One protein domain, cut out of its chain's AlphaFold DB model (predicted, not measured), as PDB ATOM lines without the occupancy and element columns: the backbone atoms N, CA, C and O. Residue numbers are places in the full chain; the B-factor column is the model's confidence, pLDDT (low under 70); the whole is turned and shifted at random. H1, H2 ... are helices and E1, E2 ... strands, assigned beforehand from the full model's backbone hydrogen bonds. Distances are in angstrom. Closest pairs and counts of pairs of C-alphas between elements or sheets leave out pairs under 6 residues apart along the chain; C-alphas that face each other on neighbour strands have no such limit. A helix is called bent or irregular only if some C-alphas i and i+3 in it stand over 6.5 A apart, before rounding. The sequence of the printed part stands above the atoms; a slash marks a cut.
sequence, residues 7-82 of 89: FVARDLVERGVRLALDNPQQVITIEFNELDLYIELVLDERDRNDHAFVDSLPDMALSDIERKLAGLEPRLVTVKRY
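AT A GLANCE: This is residues 7 to 82 of the 89 residues of an uncharacterized protein of Candidatus Saccharibacteria bacterium (UniProt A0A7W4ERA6). A small antiparallel sheet of three strands makes a wall with two helices, H1 and H3, over one face and the other face bare. H1 covers the edge strand E1 and the long H3 covers E2 and E3, while the short helix H2 lies off one end of the sheet, where the chain turns from E2 into H3. The printed part has 76 residues with three named helices and three named strands, in the order H1 E1 E2 H2 H3 E3; the sheet's order is E1, E2, E3, and the class is mixed, helices and strands. It is compact, with a radius of gyration of the C-alphas of 11.7 A, and elongated, spanning 32 by 21 by 19 A.

HOW THE PARTS SIT: Start at the inner strand E2, residues 37 to 41. It forms an antiparallel hairpin with E1, residues 28 to 32, at 159 degrees; look for N 30 and O 39, 2.9 A apart and within hydrogen-bond range. On its other side is the edge strand E3, residues 78 to 81, also antiparallel at 159 degrees, with N 38 and O 80 within hydrogen-bond range at 2.9 A. H1, residues 7 to 22, is on the sheet at a height of 8.8 A, over E1 and along the strands, at 8 degrees to E1 on the local plane; their closest C-alphas are those of Ala 20 and Ile 28, 5.9 A apart. On the same face you find H3, residues 51 to 69, at a height of 10.2 A over the sheet, over E2 and E3 and along the strands, at 23 degrees to E2 on the local plane; the closest C-alphas of H3 and E3 are those of Ile 65 and Val 79, 6.6 A apart. These layers are two, helices on one face of a sheet. H3 touches H1 with residues 54 to 62 alone, at a steep tilt of 47 degrees, opposite ways; the closest C-alphas, of Val 13 and Pro 58, are 5.6 A apart. H2, residues 45 to 49, is not on the sheet; it only just touches H3, only at the corner by their link, with 3 pairs of C-alphas within 8 A, the closest those of Arg 48 and Val 54 at 6.7 A. H2 is apart from E1 and E3. In H1 every O i to N i+4 pair is within hydrogen-bond range; in H3 13 of 15 are, and in H2 0 of 1, beside 1 of 2 O i to N i+3 pairs.

IN THESE COORDINATES: Find C-alpha 28 at (-40.080, -41.622, -3.321); from there E1 runs 13.2 A to C-alpha 32, and E2 spans 13.4 A. E3 spans 10.1 A and ends at C-alpha 81 at (-35.309, -38.162, -17.811). H1 begins at C-alpha 7 at (-54.837, -34.475, -14.533) and spans 22.9 A, H2 6.7 A, and H3 28.1 A. H3 is irregular, with C-alphas 55 and 58 7.1 A apart, and has a kink of 39 degrees near residue 58.

THE WHOLE: The two C-alphas farthest apart are those of Glu 34 and Asn 49, at 33.2 A. The printed part has no cut and no long link; the link from H3 to E3, 8 residues, is short, and the others are tight. The mean pLDDT of the printed part is 91.4, and no printed residue is under 70.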
ATOM      1  N   PHE A   7     -53.977 -33.855 -15.541       87.56
ATOM      2  CA  PHE A   7     -54.837 -34.475 -14.533       87.56
ATOM      3  C   PHE A   7     -54.235 -35.786 -14.043       87.56
ATOM      4  O   PHE A   7     -54.124 -35.993 -12.837       87.56
ATOM      5  N   VAL A   8     -53.779 -36.630 -14.972       88.81
ATOM      6  CA  VAL A   8     -53.087 -37.881 -14.631       88.81
ATOM      7  C   VAL A   8     -51.782 -37.582 -13.902       88.81
ATOM      8  O   VAL A   8     -51.490 -38.195 -12.875       88.81
ATOM      9  N   ALA A   9     -51.015 -36.605 -14.390       91.19
ATOM     10  CA  ALA A   9     -49.771 -36.228 -13.743       91.19
ATOM     11  C   ALA A   9     -50.004 -35.719 -12.313       91.19
ATOM     12  O   ALA A   9     -49.276 -36.113 -11.405       91.19
ATOM     13  N   ARG A  10     -51.040 -34.896 -12.097       94.31
ATOM     14  CA  ARG A  10     -51.395 -34.385 -10.767       94.31
ATOM     15  C   ARG A  10     -51.728 -35.517  -9.808       94.31
ATOM     16  O   ARG A  10     -51.174 -35.553  -8.717       94.31
ATOM     17  N   ASP A  11     -52.581 -36.447 -10.225       94.50
ATOM     18  CA  ASP A  11     -52.987 -37.584  -9.396       94.50
ATOM     19  C   ASP A  11     -51.788 -38.465  -8.995       94.50
ATOM     20  O   ASP A  11     -51.655 -38.845  -7.830       94.50
ATOM     21  N   LEU A  12     -50.859 -38.732  -9.921       94.62
ATOM     22  CA  LEU A  12     -49.621 -39.462  -9.616       94.62
ATOM     23  C   LEU A  12     -48.745 -38.717  -8.604       94.62
ATOM     24  O   LEU A  12     -48.229 -39.333  -7.667       94.62
ATOM     25  N   VAL A  13     -48.599 -37.399  -8.763       95.19
ATOM     26  CA  VAL A  13     -47.837 -36.582  -7.816       95.19
ATOM     27  C   VAL A  13     -48.497 -36.573  -6.441       95.19
ATOM     28  O   VAL A  13     -47.810 -36.791  -5.448       95.19
ATOM     29  N   GLU A  14     -49.813 -36.380  -6.357       95.81
ATOM     30  CA  GLU A  14     -50.545 -36.376  -5.085       95.81
ATOM     31  C   GLU A  14     -50.379 -37.704  -4.331       95.81
ATOM     32  O   GLU A  14     -50.148 -37.711  -3.119       95.81
ATOM     33  N   ARG A  15     -50.422 -38.841  -5.038       95.50
ATOM     34  CA  ARG A  15     -50.130 -40.159  -4.449       95.50
ATOM     35  C   ARG A  15     -48.681 -40.263  -3.976       95.50
ATOM     36  O   ARG A  15     -48.444 -40.769  -2.882       95.50
ATOM     37  N   GLY A  16     -47.730 -39.774  -4.766       95.06
ATOM     38  CA  GLY A  16     -46.313 -39.751  -4.403       95.06
ATOM     39  C   GLY A  16     -46.021 -38.895  -3.169       95.06
ATOM     40  O   GLY A  16     -45.274 -39.324  -2.292       95.06
ATOM     41  N   VAL A  17     -46.666 -37.732  -3.047       94.00
ATOM     42  CA  VAL A  17     -46.581 -36.875  -1.854       94.00
ATOM     43  C   VAL A  17     -47.116 -37.615  -0.631       94.00
ATOM     44  O   VAL A  17     -46.426 -37.664   0.381       94.00
ATOM     45  N   ARG A  18     -48.286 -38.265  -0.719       94.75
ATOM     46  CA  ARG A  18     -48.821 -39.082   0.391       94.75
ATOM     47  C   ARG A  18     -47.846 -40.180   0.817       94.75
ATOM     48  O   ARG A  18     -47.570 -40.317   2.002       94.75
ATOM     49  N   LEU A  19     -47.257 -40.897  -0.142       95.25
ATOM     50  CA  LEU A  19     -46.242 -41.913   0.150       95.25
ATOM     51  C   LEU A  19     -45.005 -41.324   0.842       95.25
ATOM     52  O   LEU A  19     -44.474 -41.956   1.751       95.25
ATOM     53  N   ALA A  20     -44.562 -40.128   0.451       93.50
ATOM     54  CA  ALA A  20     -43.427 -39.456   1.083       93.50
ATOM     55  C   ALA A  20     -43.752 -38.993   2.512       93.50
ATOM     56  O   ALA A  20     -42.905 -39.090   3.397       93.50
ATOM     57  N   LEU A  21     -44.990 -38.553   2.762       93.38
ATOM     58  CA  LEU A  21     -45.466 -38.224   4.109       93.38
ATOM     59  C   LEU A  21     -45.530 -39.458   5.019       93.38
ATOM     60  O   LEU A  21     -45.268 -39.339   6.213       93.38
ATOM     61  N   ASP A  22     -45.872 -40.625   4.474       94.25
ATOM     62  CA  ASP A  22     -45.929 -41.882   5.230       94.25
ATOM     63  C   ASP A  22     -44.535 -42.492   5.477       94.25
ATOM     64  O   ASP A  22     -44.364 -43.297   6.394       94.25
ATOM     65  N   ASN A  23     -43.530 -42.097   4.686       92.50
ATOM     66  CA  ASN A  23     -42.174 -42.652   4.699       92.50
ATOM     67  C   ASN A  23     -41.115 -41.532   4.786       92.50
ATOM     68  O   ASN A  23     -40.413 -41.265   3.806       92.50
ATOM     69  N   PRO A  24     -40.974 -40.869   5.949       90.44
ATOM     70  CA  PRO A  24     -40.065 -39.738   6.107       90.44
ATOM     71  C   PRO A  24     -38.616 -40.121   5.787       90.44
ATOM     72  O   PRO A  24     -38.164 -41.225   6.098       90.44
ATOM     73  N   GLN A  25     -37.882 -39.180   5.188       91.69
ATOM     74  CA  GLN A  25     -36.479 -39.314   4.763       91.69
ATOM     75  C   GLN A  25     -36.214 -40.392   3.698       91.69
ATOM     76  O   GLN A  25     -35.058 -40.606   3.322       91.69
ATOM     77  N   GLN A  26     -37.249 -41.054   3.176       93.19
ATOM     78  CA  GLN A  26     -37.108 -41.977   2.056       93.19
ATOM     79  C   GLN A  26     -37.267 -41.245   0.727       93.19
ATOM     80  O   GLN A  26     -38.046 -40.300   0.598       93.19
ATOM     81  N   VAL A  27     -36.524 -41.708  -0.276       93.12
ATOM     82  CA  VAL A  27     -36.689 -41.242  -1.652       93.12
ATOM     83  C   VAL A  27     -37.896 -41.945  -2.251       93.12
ATOM     84  O   VAL A  27     -37.878 -43.156  -2.458       93.12
ATOM     85  N   ILE A  28     -38.931 -41.170  -2.551       94.75
ATOM     86  CA  ILE A  28     -40.080 -41.622  -3.321       94.75
ATOM     87  C   ILE A  28     -39.860 -41.245  -4.781       94.75
ATOM     88  O   ILE A  28     -39.685 -40.073  -5.120       94.75
ATOM     89  N   THR A  29     -39.877 -42.252  -5.650       94.44
ATOM     90  CA  THR A  29     -39.784 -42.075  -7.099       94.44
ATOM     91  C   THR A  29     -41.174 -42.128  -7.719       94.44
ATOM     92  O   THR A  29     -41.909 -43.095  -7.528       94.44
ATOM     93  N   ILE A  30     -41.532 -41.089  -8.470       94.19
ATOM     94  CA  ILE A  30     -42.800 -40.998  -9.201       94.19
ATOM     95  C   ILE A  30     -42.475 -41.067 -10.690       94.19
ATOM     96  O   ILE A  30     -41.830 -40.165 -11.229       94.19
ATOM     97  N   GLU A  31     -42.896 -42.143 -11.348       92.25
ATOM     98  CA  GLU A  31     -42.576 -42.412 -12.750       92.25
ATOM     99  C   GLU A  31     -43.682 -41.920 -13.691       92.25
ATOM    100  O   GLU A  31     -44.864 -42.211 -13.504       92.25
ATOM    101  N   PHE A  32     -43.289 -41.221 -14.753       90.31
ATOM    102  CA  PHE A  32     -44.173 -40.746 -15.814       90.31
ATOM    103  C   PHE A  32     -43.719 -41.371 -17.131       90.31
ATOM    104  O   PHE A  32     -43.071 -40.734 -17.964       90.31
ATOM    105  N   ASN A  33     -44.048 -42.649 -17.300       85.00
ATOM    106  CA  ASN A  33     -43.529 -43.490 -18.383       85.00
ATOM    107  C   ASN A  33     -43.798 -42.924 -19.781       85.00
ATOM    108  O   ASN A  33     -42.929 -42.981 -20.644       85.00
ATOM    109  N   GLU A  34     -44.968 -42.322 -20.001       84.69
ATOM    110  CA  GLU A  34     -45.292 -41.711 -21.294       84.69
ATOM    111  C   GLU A  34     -44.370 -40.536 -21.634       84.69
ATOM    112  O   GLU A  34     -44.072 -40.305 -22.801       84.69
ATOM    113  N   LEU A  35     -43.891 -39.817 -20.619       84.69
ATOM    114  CA  LEU A  35     -43.047 -38.634 -20.756       84.69
ATOM    115  C   LEU A  35     -41.547 -38.955 -20.680       84.69
ATOM    116  O   LEU A  35     -40.730 -38.035 -20.768       84.69
ATOM    117  N   ASP A  36     -41.191 -40.230 -20.503       88.12
ATOM    118  CA  ASP A  36     -39.816 -40.699 -20.319       88.12
ATOM    119  C   ASP A  36     -39.081 -39.954 -19.182       88.12
ATOM    120  O   ASP A  36     -37.898 -39.610 -19.282       88.12
ATOM    121  N   LEU A  37     -39.803 -39.655 -18.095       90.75
ATOM    122  CA  LEU A  37     -39.282 -38.929 -16.937       90.75
ATOM    123  C   LEU A  37     -39.741 -39.535 -15.615       90.75
ATOM    124  O   LEU A  37     -40.744 -40.241 -15.540       90.75
ATOM    125  N   TYR A  38     -39.012 -39.200 -14.560       93.00
ATOM    126  CA  TYR A  38     -39.393 -39.474 -13.186       93.00
ATOM    127  C   TYR A  38     -39.000 -38.310 -12.276       93.00
ATOM    128  O   TYR A  38     -38.116 -37.505 -12.596       93.00
ATOM    129  N   ILE A  39     -39.678 -38.226 -11.139       94.12
ATOM    130  CA  ILE A  39     -39.404 -37.255 -10.082       94.12
ATOM    131  C   ILE A  39     -38.923 -38.009  -8.855       94.12
ATOM    132  O   ILE A  39     -39.474 -39.054  -8.520       94.12
ATOM    133  N   GLU A  40     -37.920 -37.463  -8.182       93.56
ATOM    134  CA  GLU A  40     -37.518 -37.898  -6.847       93.56
ATOM    135  C   GLU A  40     -37.993 -36.869  -5.820       93.56
ATOM    136  O   GLU A  40     -37.694 -35.676  -5.937       93.56
ATOM    137  N   LEU A  41     -38.732 -37.346  -4.820       92.31
ATOM    138  CA  LEU A  41     -39.247 -36.561  -3.707       92.31
ATOM    139  C   LEU A  41     -38.734 -37.150  -2.391       92.31
ATOM    140  O   LEU A  41     -38.801 -38.359  -2.183       92.31
ATOM    141  N   VAL A  42     -38.251 -36.291  -1.499       92.75
ATOM    142  CA  VAL A  42     -37.887 -36.638  -0.120       92.75
ATOM    143  C   VAL A  42     -38.522 -35.590   0.775       92.75
ATOM    144  O   VAL A  42     -38.334 -34.403   0.523       92.75
ATOM    145  N   LEU A  43     -39.263 -36.022   1.793       92.25
ATOM    146  CA  LEU A  43     -39.812 -35.141   2.823       92.25
ATOM    147  C   LEU A  43     -39.221 -35.528   4.170       92.25
ATOM    148  O   LEU A  43     -39.215 -36.709   4.534       92.25
ATOM    149  N   ASP A  44     -38.703 -34.546   4.899       90.88
ATOM    150  CA  ASP A  44     -38.244 -34.750   6.265       90.88
ATOM    151  C   ASP A  44     -39.357 -34.464   7.294       90.88
ATOM    152  O   ASP A  44     -40.480 -34.077   6.968       90.88
ATOM    153  N   GLU A  45     -39.063 -34.693   8.575       89.56
ATOM    154  CA  GLU A  45     -40.022 -34.450   9.661       89.56
ATOM    155  C   GLU A  45     -40.423 -32.971   9.801       89.56
ATOM    156  O   GLU A  45     -41.499 -32.675  10.316       89.56
ATOM    157  N   ARG A  46     -39.593 -32.020   9.366       90.00
ATOM    158  CA  ARG A  46     -39.937 -30.592   9.396       90.00
ATOM    159  C   ARG A  46     -40.912 -30.266   8.277       90.00
ATOM    160  O   ARG A  46     -41.928 -29.638   8.556       90.00
ATOM    161  N   ASP A  47     -40.643 -30.756   7.071       88.94
ATOM    162  CA  ASP A  47     -41.495 -30.556   5.898       88.94
ATOM    163  C   ASP A  47     -42.918 -31.071   6.149       88.94
ATOM    164  O   ASP A  47     -43.894 -30.398   5.832       88.94
ATOM    165  N   ARG A  48     -43.053 -32.237   6.799       85.81
ATOM    166  CA  ARG A  48     -44.354 -32.841   7.152       85.81
ATOM    167  C   ARG A  48     -45.222 -31.968   8.055       85.81
ATOM    168  O   ARG A  48     -46.447 -32.071   8.006       85.81
ATOM    169  N   ASN A  49     -44.594 -31.159   8.905       89.50
ATOM    170  CA  ASN A  49     -45.288 -30.273   9.836       89.50
ATOM    171  C   ASN A  49     -45.657 -28.924   9.195       89.50
ATOM    172  O   ASN A  49     -46.409 -28.152   9.792       89.50
ATOM    173  N   ASP A  50     -45.164 -28.640   7.986       93.31
ATOM    174  CA  ASP A  50     -45.559 -27.477   7.197       93.31
ATOM    175  C   ASP A  50     -46.683 -27.856   6.223       93.31
ATOM    176  O   ASP A  50     -46.467 -28.234   5.071       93.31
ATOM    177  N   HIS A  51     -47.923 -27.742   6.697       90.12
ATOM    178  CA  HIS A  51     -49.103 -28.055   5.890       90.12
ATOM    179  C   HIS A  51     -49.203 -27.204   4.617       90.12
ATOM    180  O   HIS A  51     -49.614 -27.713   3.580       90.12
ATOM    181  N   ALA A  52     -48.790 -25.933   4.659       92.81
ATOM    182  CA  ALA A  52     -48.855 -25.061   3.488       92.81
ATOM    183  C   ALA A  52     -47.848 -25.491   2.412       92.81
ATOM    184  O   ALA A  52     -48.154 -25.476   1.215       92.81
ATOM    185  N   PHE A  53     -46.653 -25.909   2.831       91.00
ATOM    186  CA  PHE A  53     -45.674 -26.507   1.935       91.00
ATOM    187  C   PHE A  53     -46.196 -27.819   1.338       91.00
ATOM    188  O   PHE A  53     -46.222 -27.968   0.118       91.00
ATOM    189  N   VAL A  54     -46.685 -28.737   2.175       92.12
ATOM    190  CA  VAL A  54     -47.185 -30.047   1.732       92.12
ATOM    191  C   VAL A  54     -48.353 -29.922   0.751       92.12
ATOM    192  O   VAL A  54     -48.349 -30.585  -0.287       92.12
ATOM    193  N   ASP A  55     -49.314 -29.042   1.028       92.94
ATOM    194  CA  ASP A  55     -50.488 -28.839   0.175       92.94
ATOM    195  C   ASP A  55     -50.125 -28.215  -1.182       92.94
ATOM    196  O   ASP A  55     -50.820 -28.435  -2.176       92.94
ATOM    197  N   SER A  56     -49.022 -27.461  -1.254       94.00
ATOM    198  CA  SER A  56     -48.551 -26.838  -2.496       94.00
ATOM    199  C   SER A  56     -47.610 -27.723  -3.320       94.00
ATOM    200  O   SER A  56     -47.419 -27.458  -4.512       94.00
ATOM    201  N   LEU A  57     -47.040 -28.790  -2.739       93.19
ATOM    202  CA  LEU A  57     -46.091 -29.688  -3.416       93.19
ATOM    203  C   LEU A  57     -46.601 -30.231  -4.756       93.19
ATOM    204  O   LEU A  57     -45.820 -30.201  -5.713       93.19
ATOM    205  N   PRO A  58     -47.860 -30.699  -4.884       94.00
ATOM    206  CA  PRO A  58     -48.337 -31.224  -6.155       94.00
ATOM    207  C   PRO A  58     -48.260 -30.206  -7.291       94.00
ATOM    208  O   PRO A  58     -47.737 -30.504  -8.364       94.00
ATOM    209  N   ASP A  59     -48.711 -28.979  -7.036       93.81
ATOM    210  CA  ASP A  59     -48.703 -27.904  -8.026       93.81
ATOM    211  C   ASP A  59     -47.274 -27.445  -8.358       93.81
ATOM    212  O   ASP A  59     -46.945 -27.204  -9.525       93.81
ATOM    213  N   MET A  60     -46.390 -27.392  -7.356       93.50
ATOM    214  CA  MET A  60     -44.977 -27.062  -7.559       93.50
ATOM    215  C   MET A  60     -44.250 -28.121  -8.398       93.50
ATOM    216  O   MET A  60     -43.539 -27.776  -9.344       93.50
ATOM    217  N   ALA A  61     -44.465 -29.405  -8.110       93.69
ATOM    218  CA  ALA A  61     -43.867 -30.500  -8.863       93.69
ATOM    219  C   ALA A  61     -44.370 -30.540 -10.312       93.69
ATOM    220  O   ALA A  61     -43.569 -30.701 -11.230       93.69
ATOM    221  N   LEU A  62     -45.669 -30.314 -10.547       93.50
ATOM    222  CA  LEU A  62     -46.217 -30.192 -11.902       93.50
ATOM    223  C   LEU A  62     -45.568 -29.048 -12.682       93.50
ATOM    224  O   LEU A  62     -45.194 -29.231 -13.841       93.50
ATOM    225  N   SER A  63     -45.388 -27.889 -12.045       94.12
ATOM    226  CA  SER A  63     -44.694 -26.760 -12.667       94.12
ATOM    227  C   SER A  63     -43.263 -27.131 -13.067       94.12
ATOM    228  O   SER A  63     -42.813 -26.784 -14.160       94.12
ATOM    229  N   ASP A  64     -42.553 -27.891 -12.236       94.06
ATOM    230  CA  ASP A  64     -41.201 -28.360 -12.536       94.06
ATOM    231  C   ASP A  64     -41.149 -29.418 -13.650       94.06
ATOM    232  O   ASP A  64     -40.227 -29.384 -14.474       94.06
ATOM    233  N   ILE A  65     -42.153 -30.297 -13.755       92.06
ATOM    234  CA  ILE A  65     -42.308 -31.194 -14.912       92.06
ATOM    235  C   ILE A  65     -42.473 -30.368 -16.188       92.06
ATOM    236  O   ILE A  65     -41.752 -30.590 -17.162       92.06
ATOM    237  N   GLU A  66     -43.378 -29.386 -16.191       92.56
ATOM    238  CA  GLU A  66     -43.614 -28.512 -17.347       92.56
ATOM    239  C   GLU A  66     -42.345 -27.764 -17.756       92.56
ATOM    240  O   GLU A  66     -42.008 -27.700 -18.942       92.56
ATOM    241  N   ARG A  67     -41.588 -27.259 -16.776       92.94
ATOM    242  CA  ARG A  67     -40.278 -26.643 -17.003       92.94
ATOM    243  C   ARG A  67     -39.310 -27.627 -17.655       92.94
ATOM    244  O   ARG A  67     -38.718 -27.279 -18.676       92.94
ATOM    245  N   LYS A  68     -39.192 -28.857 -17.143       91.19
ATOM    246  CA  LYS A  68     -38.302 -29.884 -17.715       91.19
ATOM    247  C   LYS A  68     -38.716 -30.305 -19.127       91.19
ATOM    248  O   LYS A  68     -37.858 -30.575 -19.976       91.19
ATOM    249  N   LEU A  69     -40.016 -30.358 -19.407       89.25
ATOM    250  CA  LEU A  69     -40.548 -30.617 -20.746       89.25
ATOM    251  C   LEU A  69     -40.227 -29.466 -21.710       89.25
ATOM    252  O   LEU A  69     -39.886 -29.726 -22.862       89.25
ATOM    253  N   ALA A  70     -40.229 -28.223 -21.222       90.56
ATOM    254  CA  ALA A  70     -39.824 -27.031 -21.968       90.56
ATOM    255  C   ALA A  70     -38.294 -26.845 -22.093       90.56
ATOM    256  O   ALA A  70     -37.845 -25.842 -22.646       90.56
ATOM    257  N   GLY A  71     -37.482 -27.779 -21.580       90.94
ATOM    258  CA  GLY A  71     -36.017 -27.687 -21.610       90.94
ATOM    259  C   GLY A  71     -35.421 -26.719 -20.581       90.94
ATOM    260  O   GLY A  71     -34.259 -26.341 -20.698       90.94
ATOM    261  N   LEU A  72     -36.204 -26.313 -19.582       92.81
ATOM    262  CA  LEU A  72     -35.769 -25.480 -18.467       92.81
ATOM    263  C   LEU A  72     -35.417 -26.345 -17.254       92.81
ATOM    264  O   LEU A  72     -35.950 -27.442 -17.076       92.81
ATOM    265  N   GLU A  73     -34.561 -25.821 -16.377       90.06
ATOM    266  CA  GLU A  73     -34.258 -26.510 -15.123       90.06
ATOM    267  C   GLU A  73     -35.423 -26.414 -14.113       90.06
ATOM    268  O   GLU A  73     -36.014 -25.325 -13.956       90.06
ATOM    269  N   PRO A  74     -35.755 -27.529 -13.428       90.62
ATOM    270  CA  PRO A  74     -36.619 -27.550 -12.249       90.62
ATOM    271  C   PRO A  74     -36.098 -26.638 -11.137       90.62
ATOM    272  O   PRO A  74     -34.912 -26.302 -11.102       90.62
ATOM    273  N   ARG A  75     -36.980 -26.218 -10.234       88.06
ATOM    274  CA  ARG A  75     -36.652 -25.295  -9.139       88.06
ATOM    275  C   ARG A  75     -36.643 -25.961  -7.772       88.06
ATOM    276  O   ARG A  75     -35.901 -25.513  -6.906       88.06
ATOM    277  N   LEU A  76     -37.491 -26.962  -7.572       84.31
ATOM    278  CA  LEU A  76     -37.784 -27.551  -6.271       84.31
ATOM    279  C   LEU A  76     -37.570 -29.056  -6.286       84.31
ATOM    280  O   LEU A  76     -36.794 -29.569  -5.485       84.31
ATOM    281  N   VAL A  77     -38.234 -29.760  -7.202       83.88
ATOM    282  CA  VAL A  77     -38.144 -31.219  -7.265       83.88
ATOM    283  C   VAL A  77     -37.114 -31.656  -8.289       83.88
ATOM    284  O   VAL A  77     -36.934 -31.054  -9.351       83.88
ATOM    285  N   THR A  78     -36.431 -32.753  -7.981       87.31
ATOM    286  CA  THR A  78     -35.483 -33.343  -8.919       87.31
ATOM    287  C   THR A  78     -36.262 -34.072 -10.007       87.31
ATOM    288  O   THR A  78     -36.818 -35.139  -9.763       87.31
ATOM    289  N   VAL A  79     -36.300 -33.499 -11.215       88.62
ATOM    290  CA  VAL A  79     -36.926 -34.116 -12.397       88.62
ATOM    291  C   VAL A  79     -35.846 -34.665 -13.324       88.62
ATOM    292  O   VAL A  79     -35.066 -33.911 -13.921       88.62
ATOM    293  N   LYS A  80     -35.814 -35.987 -13.478       87.75
ATOM    294  CA  LYS A  80     -34.848 -36.707 -14.312       87.75
ATOM    295  C   LYS A  80     -35.559 -37.316 -15.516       87.75
ATOM    296  O   LYS A  80     -36.713 -37.715 -15.433       87.75
ATOM    297  N   ARG A  81     -34.864 -37.375 -16.653       85.38
ATOM    298  CA  ARG A  81     -35.309 -38.162 -17.811       85.38
ATOM    299  C   ARG A  81     -34.657 -39.530 -17.752       85.38
ATOM    300  O   ARG A  81     -33.501 -39.628 -17.327       85.38
ATOM    301  N   TYR A  82     -35.354 -40.563 -18.205       80.94
ATOM    302  CA  TYR A  82     -34.673 -41.821 -18.464       80.94
ATOM    303  C   TYR A  82     -33.629 -41.583 -19.556       80.94
ATOM    304  O   TYR A  82     -33.873 -40.950 -20.583       80.94
TER     305      TYR A  82